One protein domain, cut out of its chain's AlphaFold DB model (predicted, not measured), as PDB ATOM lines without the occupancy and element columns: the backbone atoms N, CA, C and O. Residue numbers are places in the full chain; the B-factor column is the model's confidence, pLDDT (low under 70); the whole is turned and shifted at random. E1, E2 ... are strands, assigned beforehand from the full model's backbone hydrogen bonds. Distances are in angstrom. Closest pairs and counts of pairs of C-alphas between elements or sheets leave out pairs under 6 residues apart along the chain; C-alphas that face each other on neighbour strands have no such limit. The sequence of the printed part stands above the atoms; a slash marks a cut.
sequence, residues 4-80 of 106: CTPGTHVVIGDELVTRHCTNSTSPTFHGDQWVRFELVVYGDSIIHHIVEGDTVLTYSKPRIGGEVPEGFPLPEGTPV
ATOM      1  N   CYS A   4      27.536  40.890 -51.425       94.19
ATOM      2  CA  CYS A   4      27.597  39.929 -52.517       94.19
ATOM      3  C   CYS A   4      28.640  38.856 -52.200       94.19
ATOM      4  O   CYS A   4      29.759  39.174 -51.803       94.19
ATOM      5  N   THR A   5      28.257  37.588 -52.328       93.88
ATOM      6  CA  THR A   5      29.035  36.432 -51.860       93.88
ATOM      7  C   THR A   5      29.251  35.421 -52.988       93.88
ATOM      8  O   THR A   5      28.696  34.321 -52.953       93.88
ATOM      9  N   PRO A   6      30.034  35.750 -54.035       91.50
ATOM     10  CA  PRO A   6      30.520  34.721 -54.949       91.50
ATOM     11  C   PRO A   6      31.388  33.720 -54.174       91.50
ATOM     12  O   PRO A   6      32.210  34.113 -53.344       91.50
ATOM     13  N   GLY A   7      31.176  32.424 -54.399       94.00
ATOM     14  CA  GLY A   7      31.949  31.355 -53.757       94.00
ATOM     15  C   GLY A   7      31.780  31.221 -52.237       94.00
ATOM     16  O   GLY A   7      32.459  30.392 -51.625       94.00
ATOM     17  N   THR A   8      30.871  31.981 -51.612       96.44
ATOM     18  CA  THR A   8      30.518  31.821 -50.196       96.44
ATOM     19  C   THR A   8      29.016  31.944 -49.939       96.44
ATOM     20  O   THR A   8      28.263  32.543 -50.703       96.44
ATOM     21  N   HIS A   9      28.558  31.365 -48.836       97.75
ATOM     22  CA  HIS A   9      27.205  31.511 -48.304       97.75
ATOM     23  C   HIS A   9      27.274  31.992 -46.858       97.75
ATOM     24  O   HIS A   9      28.225  31.678 -46.141       97.75
ATOM     25  N   VAL A  10      26.255  32.722 -46.412       98.00
ATOM     26  CA  VAL A  10      26.179  33.288 -45.055       98.00
ATOM     27  C   VAL A  10      24.836  32.975 -44.412       98.00
ATOM     28  O   VAL A  10      23.888  32.586 -45.090       98.00
ATOM     29  N   VAL A  11      24.733  33.158 -43.103       98.31
ATOM     30  CA  VAL A  11      23.469  33.080 -42.369       98.31
ATOM     31  C   VAL A  11      23.003  34.486 -41.999       98.31
ATOM     32  O   VAL A  11      23.760  35.248 -41.395       98.31
ATOM     33  N   ILE A  12      21.761  34.829 -42.350       97.75
ATOM     34  CA  ILE A  12      21.100  36.086 -41.971       97.75
ATOM     35  C   ILE A  12      19.870  35.733 -41.139       97.75
ATOM     36  O   ILE A  12      18.971  35.047 -41.621       97.75
ATOM     37  N   GLY A  13      19.843  36.181 -39.881       94.81
ATOM     38  CA  GLY A  13      18.887  35.657 -38.905       94.81
ATOM     39  C   GLY A  13      19.122  34.160 -38.706       94.81
ATOM     40  O   GLY A  13      20.229  33.759 -38.355       94.81
ATOM     41  N   ASP A  14      18.108  33.353 -39.004       96.12
ATOM     42  CA  ASP A  14      18.171  31.890 -38.904       96.12
ATOM     43  C   ASP A  14      18.292  31.192 -40.273       96.12
ATOM     44  O   ASP A  14      18.334  29.963 -40.351       96.12
ATOM     45  N   GLU A  15      18.375  31.957 -41.367       97.75
ATOM     46  CA  GLU A  15      18.327  31.421 -42.727       97.75
ATOM     47  C   GLU A  15      19.700  31.409 -43.401       97.75
ATOM     48  O   GLU A  15      20.434  32.400 -43.392       97.75
ATOM     49  N   LEU A  16      20.031  30.283 -44.046       97.62
ATOM     50  CA  LEU A  16      21.164  30.214 -44.963       97.62
ATOM     51  C   LEU A  16      20.819  30.938 -46.264       97.62
ATOM     52  O   LEU A  16      19.935  30.525 -47.013       97.62
ATOM     53  N   VAL A  17      21.580  31.980 -46.560       97.56
ATOM     54  CA  VAL A  17      21.445  32.790 -47.760       97.56
ATOM     55  C   VAL A  17      22.447  32.304 -48.804       97.56
ATOM     56  O   VAL A  17      23.656  32.441 -48.627       97.56
ATOM     57  N   THR A  18      21.923  31.733 -49.892       96.25
ATOM     58  CA  THR A  18      22.707  31.184 -51.018       96.25
ATOM     59  C   THR A  18      22.677  32.066 -52.271       96.25
ATOM     60  O   THR A  18      23.402  31.817 -53.232       96.25
ATOM     61  N   ARG A  19      21.833  33.108 -52.283       94.06
ATOM     62  CA  ARG A  19      21.762  34.085 -53.381       94.06
ATOM     63  C   ARG A  19      23.045  34.907 -53.466       94.06
ATOM     64  O   ARG A  19      23.640  35.232 -52.444       94.06
ATOM     65  N   HIS A  20      23.392  35.322 -54.682       92.31
ATOM     66  CA  HIS A  20      24.626  36.059 -54.941       92.31
ATOM     67  C   HIS A  20      24.692  37.408 -54.220       92.31
ATOM     68  O   HIS A  20      25.717  37.692 -53.618       92.31
ATOM     69  N   CYS A  21      23.621  38.213 -54.242       95.25
ATOM     70  CA  CYS A  21      23.585  39.516 -53.573       95.25
ATOM     71  C   CYS A  21      22.379  39.656 -52.637       95.25
ATOM     72  O   CYS A  21      21.261  39.238 -52.950       95.25
ATOM     73  N   THR A  22      22.609  40.299 -51.496       96.62
ATOM     74  CA  THR A  22      21.602  40.676 -50.506       96.62
ATOM     75  C   THR A  22      21.670  42.174 -50.250       96.62
ATOM     76  O   THR A  22      22.727  42.719 -49.924       96.62
ATOM     77  N   ASN A  23      20.522  42.838 -50.378       96.94
ATOM     78  CA  ASN A  23      20.414  44.264 -50.103       96.94
ATOM     79  C   ASN A  23      20.485  44.536 -48.597       96.94
ATOM     80  O   ASN A  23      19.859  43.842 -47.798       96.94
ATOM     81  N   SER A  24      21.240  45.568 -48.234       97.06
ATOM     82  CA  SER A  24      21.222  46.160 -46.895       97.06
ATOM     83  C   SER A  24      20.064  47.150 -46.755       97.06
ATOM     84  O   SER A  24      19.464  47.548 -47.752       97.06
ATOM     85  N   THR A  25      19.781  47.599 -45.535       97.31
ATOM     86  CA  THR A  25      18.797  48.669 -45.277       97.31
ATOM     87  C   THR A  25      19.345  50.078 -45.532       97.31
ATOM     88  O   THR A  25      18.632  51.060 -45.342       97.31
ATOM     89  N   SER A  26      20.604  50.190 -45.967       96.88
ATOM     90  CA  SER A  26      21.266  51.459 -46.283       96.88
ATOM     91  C   SER A  26      20.532  52.216 -47.392       96.88
ATOM     92  O   SER A  26      20.142  51.589 -48.381       96.88
ATOM     93  N   PRO A  27      20.438  53.556 -47.320       94.06
ATOM     94  CA  PRO A  27      20.051  54.349 -48.477       94.06
ATOM     95  C   PRO A  27      21.129  54.275 -49.567       94.06
ATOM     96  O   PRO A  27      22.290  53.929 -49.308       94.06
ATOM     97  N   THR A  28      20.737  54.629 -50.790       93.62
ATOM     98  CA  THR A  28      21.668  54.857 -51.895       93.62
ATOM     99  C   THR A  28      22.217  56.275 -51.805       93.62
ATOM    100  O   THR A  28      21.457  57.240 -51.742       93.62
ATOM    101  N   PHE A  29      23.539  56.398 -51.841       91.81
ATOM    102  CA  PHE A  29      24.237  57.677 -51.865       91.81
ATOM    103  C   PHE A  29      24.655  57.985 -53.306       91.81
ATOM    104  O   PHE A  29      25.288  57.160 -53.961       91.81
ATOM    105  N   HIS A  30      24.260  59.150 -53.819       89.81
ATOM    106  CA  HIS A  30      24.505  59.568 -55.203       89.81
ATOM    107  C   HIS A  30      25.488  60.745 -55.273       89.81
ATOM    108  O   HIS A  30      25.502  61.590 -54.380       89.81
ATOM    109  N   GLY A  31      26.246  60.846 -56.368       86.50
ATOM    110  CA  GLY A  31      27.183  61.950 -56.611       86.50
ATOM    111  C   GLY A  31      28.473  61.864 -55.786       86.50
ATOM    112  O   GLY A  31      28.811  60.808 -55.260       86.50
ATOM    113  N   ASP A  32      29.173  62.994 -55.663       87.88
ATOM    114  CA  ASP A  32      30.557  63.071 -55.160       87.88
ATOM    115  C   ASP A  32      30.650  63.207 -53.630       87.88
ATOM    116  O   ASP A  32      31.397  64.023 -53.086       87.88
ATOM    117  N   GLN A  33      29.840  62.436 -52.909       93.12
ATOM    118  CA  GLN A  33      29.814  62.485 -51.451       93.12
ATOM    119  C   GLN A  33      30.738  61.444 -50.820       93.12
ATOM    120  O   GLN A  33      30.832  60.303 -51.266       93.12
ATOM    121  N   TRP A  34      31.389  61.836 -49.726       95.12
ATOM    122  CA  TRP A  34      32.128  60.901 -48.890       95.12
ATOM    123  C   TRP A  34      31.158  60.131 -48.005       95.12
ATOM    124  O   TRP A  34      30.427  60.749 -47.237       95.12
ATOM    125  N   VAL A  35      31.213  58.805 -48.085       95.81
ATOM    126  CA  VAL A  35      30.426  57.897 -47.247       95.81
ATOM    127  C   VAL A  35      31.372  57.139 -46.324       95.81
ATOM    128  O   VAL A  35      32.351  56.543 -46.778       95.81
ATOM    129  N   ARG A  36      31.093  57.155 -45.021       97.25
ATOM    130  CA  ARG A  36      31.793  56.345 -44.029       97.25
ATOM    131  C   ARG A  36      31.209  54.940 -44.027       97.25
ATOM    132  O   ARG A  36      30.015  54.750 -43.798       97.25
ATOM    133  N   PHE A  37      32.078  53.964 -44.253       97.12
ATOM    134  CA  PHE A  37      31.752  52.548 -44.211       97.12
ATOM    135  C   PHE A  37      32.638  51.858 -43.182       97.12
ATOM    136  O   PHE A  37      33.853  52.054 -43.190       97.12
ATOM    137  N   GLU A  38      32.042  51.046 -42.317       98.00
ATOM    138  CA  GLU A  38      32.768  50.271 -41.316       98.00
ATOM    139  C   GLU A  38      32.328  48.804 -41.392       98.00
ATOM    140  O   GLU A  38      31.147  48.491 -41.581       98.00
ATOM    141  N   LEU A  39      33.299  47.903 -41.238       97.25
ATOM    142  CA  LEU A  39      33.076  46.475 -41.047       97.25
ATOM    143  C   LEU A  39      33.515  46.111 -39.639       97.25
ATOM    144  O   LEU A  39      34.680  46.292 -39.290       97.25
ATOM    145  N   VAL A  40      32.595  45.564 -38.852       97.56
ATOM    146  CA  VAL A  40      32.916  44.990 -37.542       97.56
ATOM    147  C   VAL A  40      32.790  43.482 -37.663       97.56
ATOM    148  O   VAL A  40      31.707  42.976 -37.953       97.56
ATOM    149  N   VAL A  41      33.904  42.772 -37.492       97.12
ATOM    150  CA  VAL A  41      34.022  41.341 -37.799       97.12
ATOM    151  C   VAL A  41      34.528  40.596 -36.568       97.12
ATOM    152  O   VAL A  41      35.687  40.738 -36.183       97.12
ATOM    153  N   TYR A  42      33.677  39.763 -35.976       95.69
ATOM    154  CA  TYR A  42      34.037  38.881 -34.866       95.69
ATOM    155  C   TYR A  42      34.263  37.455 -35.380       95.69
ATOM    156  O   TYR A  42      33.461  36.549 -35.132       95.69
ATOM    157  N   GLY A  43      35.343  37.258 -36.142       93.31
ATOM    158  CA  GLY A  43      35.614  35.987 -36.821       93.31
ATOM    159  C   GLY A  43      34.444  35.570 -37.719       93.31
ATOM    160  O   GLY A  43      33.920  36.381 -38.479       93.31
ATOM    161  N   ASP A  44      34.001  34.320 -37.597       93.38
ATOM    162  CA  ASP A  44      32.820  33.789 -38.286       93.38
ATOM    163  C   ASP A  44      31.516  33.932 -37.474       93.38
ATOM    164  O   ASP A  44      30.446  33.547 -37.951       93.38
ATOM    165  N   SER A  45      31.575  34.492 -36.259       95.88
ATOM    166  CA  SER A  45      30.428  34.539 -35.345       95.88
ATOM    167  C   SER A  45      29.402  35.602 -35.732       95.88
ATOM    168  O   SER A  45      28.219  35.288 -35.860       95.88
ATOM    169  N   ILE A  46      29.835  36.844 -35.945       97.12
ATOM    170  CA  ILE A  46      28.966  37.946 -36.354       97.12
ATOM    171  C   ILE A  46      29.760  39.004 -37.121       97.12
ATOM    172  O   ILE A  46      30.888  39.350 -36.762       97.12
ATOM    173  N   ILE A  47      29.153  39.491 -38.200       98.12
ATOM    174  CA  ILE A  47      29.690  40.523 -39.075       98.12
ATOM    175  C   ILE A  47      28.634  41.610 -39.258       98.12
ATOM    176  O   ILE A  47      27.489  41.316 -39.611       98.12
ATOM    177  N   HIS A  48      29.037  42.863 -39.056       98.25
ATOM    178  CA  HIS A  48      28.197  44.040 -39.247       98.25
ATOM    179  C   HIS A  48      28.735  44.923 -40.364       98.25
ATOM    180  O   HIS A  48      29.925  45.240 -40.401       98.25
ATOM    181  N   HIS A  49      27.834  45.374 -41.235       98.44
ATOM    182  CA  HIS A  49      28.077  46.523 -42.099       98.44
ATOM    183  C   HIS A  49      27.471  47.754 -41.436       98.44
ATOM    184  O   HIS A  49      26.264  47.778 -41.170       98.44
ATOM    185  N   ILE A  50      28.285  48.782 -41.233       98.56
ATOM    186  CA  ILE A  50      27.856  50.069 -40.690       98.56
ATOM    187  C   ILE A  50      28.087  51.135 -41.759       98.56
ATOM    188  O   ILE A  50      29.152  51.188 -42.376       98.56
ATOM    189  N   VAL A  51      27.077  51.961 -42.009       98.19
ATOM    190  CA  VAL A  51      27.139  53.064 -42.975       98.19
ATOM    191  C   VAL A  51      26.665  54.329 -42.291       98.19
ATOM    192  O   VAL A  51      25.583  54.327 -41.718       98.19
ATOM    193  N   GLU A  52      27.476  55.388 -42.329       97.38
ATOM    194  CA  GLU A  52      27.178  56.664 -41.652       97.38
ATOM    195  C   GLU A  52      26.803  56.505 -40.160       97.38
ATOM    196  O   GLU A  52      26.051  57.293 -39.598       97.38
ATOM    197  N   GLY A  53      27.358  55.485 -39.495       97.31
ATOM    198  CA  GLY A  53      27.107  55.186 -38.080       97.31
ATOM    199  C   GLY A  53      25.933  54.240 -37.804       97.31
ATOM    200  O   GLY A  53      25.830  53.746 -36.683       97.31
ATOM    201  N   ASP A  54      25.116  53.907 -38.806       98.00
ATOM    202  CA  ASP A  54      23.984  52.990 -38.654       98.00
ATOM    203  C   ASP A  54      24.336  51.570 -39.108       98.00
ATOM    204  O   ASP A  54      24.925  51.361 -40.173       98.00
ATOM    205  N   THR A  55      23.945  50.559 -38.328       98.38
ATOM    206  CA  THR A  55      24.085  49.155 -38.749       98.38
ATOM    207  C   THR A  55      23.023  48.815 -39.787       98.38
ATOM    208  O   THR A  55      21.834  48.754 -39.484       98.38
ATOM    209  N   VAL A  56      23.463  48.553 -41.016       98.50
ATOM    210  CA  VAL A  56      22.573  48.342 -42.170       98.50
ATOM    211  C   VAL A  56      22.490  46.887 -42.628       98.50
ATOM    212  O   VAL A  56      21.620  46.530 -43.424       98.50
ATOM    213  N   LEU A  57      23.413  46.038 -42.171       98.38
ATOM    214  CA  LEU A  57      23.390  44.601 -42.430       98.38
ATOM    215  C   LEU A  57      24.120  43.857 -41.314       98.38
ATOM    216  O   LEU A  57      25.163  44.308 -40.849       98.38
ATOM    217  N   THR A  58      23.576  42.711 -40.911       98.38
ATOM    218  CA  THR A  58      24.210  41.783 -39.969       98.38
ATOM    219  C   THR A  58      24.077  40.361 -40.491       98.38
ATOM    220  O   THR A  58      22.995  39.966 -40.927       98.38
ATOM    221  N   TYR A  59      25.166  39.599 -40.452       98.25
ATOM    222  CA  TYR A  59      25.196  38.197 -40.865       98.25
ATOM    223  C   TYR A  59      26.261  37.411 -40.096       98.25
ATOM    224  O   TYR A  59      27.042  37.974 -39.332       98.25
ATOM    225  N   SER A  60      26.265  36.092 -40.267       98.38
ATOM    226  CA  SER A  60      27.144  35.171 -39.542       98.38
ATOM    227  C   SER A  60      27.517  33.954 -40.385       98.38
ATOM    228  O   SER A  60      26.963  33.737 -41.466       98.38
ATOM    229  N   LYS A  61      28.440  33.139 -39.865       98.00
ATOM    230  CA  LYS A  61      28.798  31.806 -40.373       98.00
ATOM    231  C   LYS A  61      29.091  31.785 -41.881       98.00
ATOM    232  O   LYS A  61      28.473  30.989 -42.600       98.00
ATOM    233  N   PRO A  62      29.990  32.654 -42.386       97.69
ATOM    234  CA  PRO A  62      30.448  32.552 -43.761       97.69
ATOM    235  C   PRO A  62      31.073  31.173 -43.996       97.69
ATOM    236  O   PRO A  62      31.871  30.678 -43.199       97.69
ATOM    237  N   ARG A  63      30.689  30.538 -45.097       97.44
ATOM    238  CA  ARG A  63      31.168  29.214 -45.504       97.44
ATOM    239  C   ARG A  63      31.337  29.151 -47.009       97.44
ATOM    240  O   ARG A  63      30.628  29.850 -47.725       97.44
ATOM    241  N   ILE A  64      32.241  28.303 -47.483       97.56
ATOM    242  CA  ILE A  64      32.400  28.030 -48.915       97.56
ATOM    243  C   ILE A  64      31.073  27.516 -49.487       97.56
ATOM    244  O   ILE A  64      30.439  26.653 -48.879       97.56
ATOM    245  N   GLY A  65      30.644  28.051 -50.629       94.19
ATOM    246  CA  GLY A  65      29.399  27.651 -51.294       94.19
ATOM    247  C   GLY A  65      29.059  28.513 -52.507       94.19
ATOM    248  O   GLY A  65      29.511  29.646 -52.617       94.19
ATOM    249  N   GLY A  66      28.251  27.997 -53.429       89.75
ATOM    250  CA  GLY A  66      27.950  28.675 -54.692       89.75
ATOM    251  C   GLY A  66      29.050  28.480 -55.738       89.75
ATOM    252  O   GLY A  66      29.722  27.453 -55.761       89.75
ATOM    253  N   GLU A  67      29.218  29.455 -56.631       89.94
ATOM    254  CA  GLU A  67      30.180  29.352 -57.734       89.94
ATOM    255  C   GLU A  67      31.619  29.531 -57.236       89.94
ATOM    256  O   GLU A  67      32.040  30.633 -56.883       89.94
ATOM    257  N   VAL A  68      32.373  28.430 -57.216       91.94
ATOM    258  CA  VAL A  68      33.819  28.405 -56.964       91.94
ATOM    259  C   VAL A  68      34.565  27.962 -58.230       91.94
ATOM    260  O   VAL A  68      33.999  27.220 -59.035       91.94
ATOM    261  N   PRO A  69      35.827  28.388 -58.438       92.50
ATOM    262  CA  PRO A  69      36.623  27.946 -59.582       92.50
ATOM    263  C   PRO A  69      36.817  26.424 -59.628       92.50
ATOM    264  O   PRO A  69      36.816  25.747 -58.596       92.50
ATOM    265  N   GLU A  70      37.059  25.883 -60.821       93.06
ATOM    266  CA  GLU A  70      37.433  24.474 -60.971       93.06
ATOM    267  C   GLU A  70      38.710  24.166 -60.171       93.06
ATOM    268  O   GLU A  70      39.681  24.924 -60.196       93.06
ATOM    269  N   GLY A  71      38.703  23.053 -59.433       92.94
ATOM    270  CA  GLY A  71      39.834  22.653 -58.593       92.94
ATOM    271  C   GLY A  71      39.996  23.474 -57.310       92.94
ATOM    272  O   GLY A  71      41.051  23.391 -56.679       92.94
ATOM    273  N   PHE A  72      38.984  24.256 -56.905       93.94
ATOM    274  CA  PHE A  72      39.021  24.964 -55.629       93.94
ATOM    275  C   PHE A  72      39.268  23.976 -54.469       93.94
ATOM    276  O   PHE A  72      38.578  22.961 -54.368       93.94
ATOM    277  N   PRO A  73      40.260  24.231 -53.595       94.25
ATOM    278  CA  PRO A  73      40.787  23.207 -52.692       94.25
ATOM    279  C   PRO A  73      39.897  22.921 -51.478       94.25
ATOM    280  O   PRO A  73      40.114  21.926 -50.788       94.25
ATOM    281  N   LEU A  74      38.931  23.796 -51.180       95.31
ATOM    282  CA  LEU A  74      38.067  23.662 -50.011       95.31
ATOM    283  C   LEU A  74      36.689  23.125 -50.418       95.31
ATOM    284  O   LEU A  74      36.087  23.663 -51.348       95.31
ATOM    285  N   PRO A  75      36.159  22.110 -49.713       95.31
ATOM    286  CA  PRO A  75      34.824  21.600 -49.985       95.31
ATOM    287  C   PRO A  75      33.743  22.618 -49.605       95.31
ATOM    288  O   PRO A  75      33.933  23.464 -48.722       95.31
ATOM    289  N   GLU A  76      32.576  22.497 -50.237       95.75
ATOM    290  CA  GLU A  76      31.379  23.252 -49.863       95.75
ATOM    291  C   GLU A  76      31.035  23.041 -48.379       95.75
ATOM    292  O   GLU A  76      31.182  21.951 -47.824       95.75
ATOM    293  N   GLY A  77      30.607  24.111 -47.715       96.06
ATOM    294  CA  GLY A  77      30.295  24.123 -46.290       96.06
ATOM    295  C   GLY A  77      31.495  24.373 -45.376       96.06
ATOM    296  O   GLY A  77      31.278  24.585 -44.183       96.06
ATOM    297  N   THR A  78      32.726  24.412 -45.900       97.81
ATOM    298  CA  THR A  78      33.918  24.757 -45.103       97.81
ATOM    299  C   THR A  78      33.756  26.145 -44.472       97.81
ATOM    300  O   THR A  78      33.550  27.106 -45.219       97.81
ATOM    301  N   PRO A  79      33.854  26.287 -43.136       97.50
ATOM    302  CA  PRO A  79      33.777  27.588 -42.478       97.50
ATOM    303  C   PRO A  79      34.914  28.522 -42.900       97.50
ATOM    304  O   PRO A  79      36.069  28.106 -42.996       97.50
ATOM    305  N   VAL A  80      34.591  29.797 -43.108       96.75
ATOM    306  CA  VAL A  80      35.561  30.851 -43.422       96.75
ATOM    307  C   VAL A  80      35.799  31.682 -42.164       96.75
ATOM    308  O   VAL A  80      35.038  32.588 -41.849       96.75
TER     309      VAL A  80
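AT A GLANCE: This is residues 4 to 80 of the 106 residues of the protein "DUF1080 domain-containing protein" of Bacteroides sp (UniProt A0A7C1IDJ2). A single strongly twisted sheet of five strands is built along one long bent strand, E5, with the hairpin E3 and E4 beside its first part and the short hairpin E1 and E2 beside its last part. A long link, residues 18 to 36, runs from one edge of the sheet to the other, its residues 28 to 33 sticking out, and residues 65 to 80 form a tail without a named element. The printed part has 77 residues with no named helix and five named strands, E1 to E5 along the chain; the sheet's order is E2, E1, E5, E4, E3, antiparallel throughout. The class is all strand, though strands hold 31 of the 77 residues. The whole is loose, with a radius of gyration of the C-alphas of 14.3 A, and elongated, spanning 42 by 25 by 19 A.

IN THESE COORDINATES: E5, residues 54 to 64, measures 28.3 A and ends at C-alpha 64 (32.400, 28.030, -48.915). E4 is residues 46 to 51, 16.6 A, and E3 residues 37 to 42, 16.7 A. E1, residues 8 to 12, begins at C-alpha 8 (30.518, 31.821, -50.196) and measures 13.2 A; E2, residues 15 to 17, measures 6.1 A.

HOW THE PARTS SIT: E5 bends by 58 degrees at residue 61, and its pairing is staggered: residues 54 to 59 pair with E4, 60 to 64 with E1. N 47 and O 59 are 2.8 A apart; N 9 and O 63, 2.8 A. E3, E4 and E5 form a meander, each strand the antiparallel neighbour of the one before. Edge strand E3 pairs with E4 through N 40 and O 48, 3.1 A; edge strand E2 pairs with E1 through N 17 and O 10, 2.8 A. E1 and E4 are apart.

THE WHOLE: The farthest C-alphas, of Asp 32 and Pro 75, are 42.0 A apart. The printed part has no cut; the link E2 to E3 is long. Mean pLDDT of the printed part is 95.7, and no printed residue is under 70.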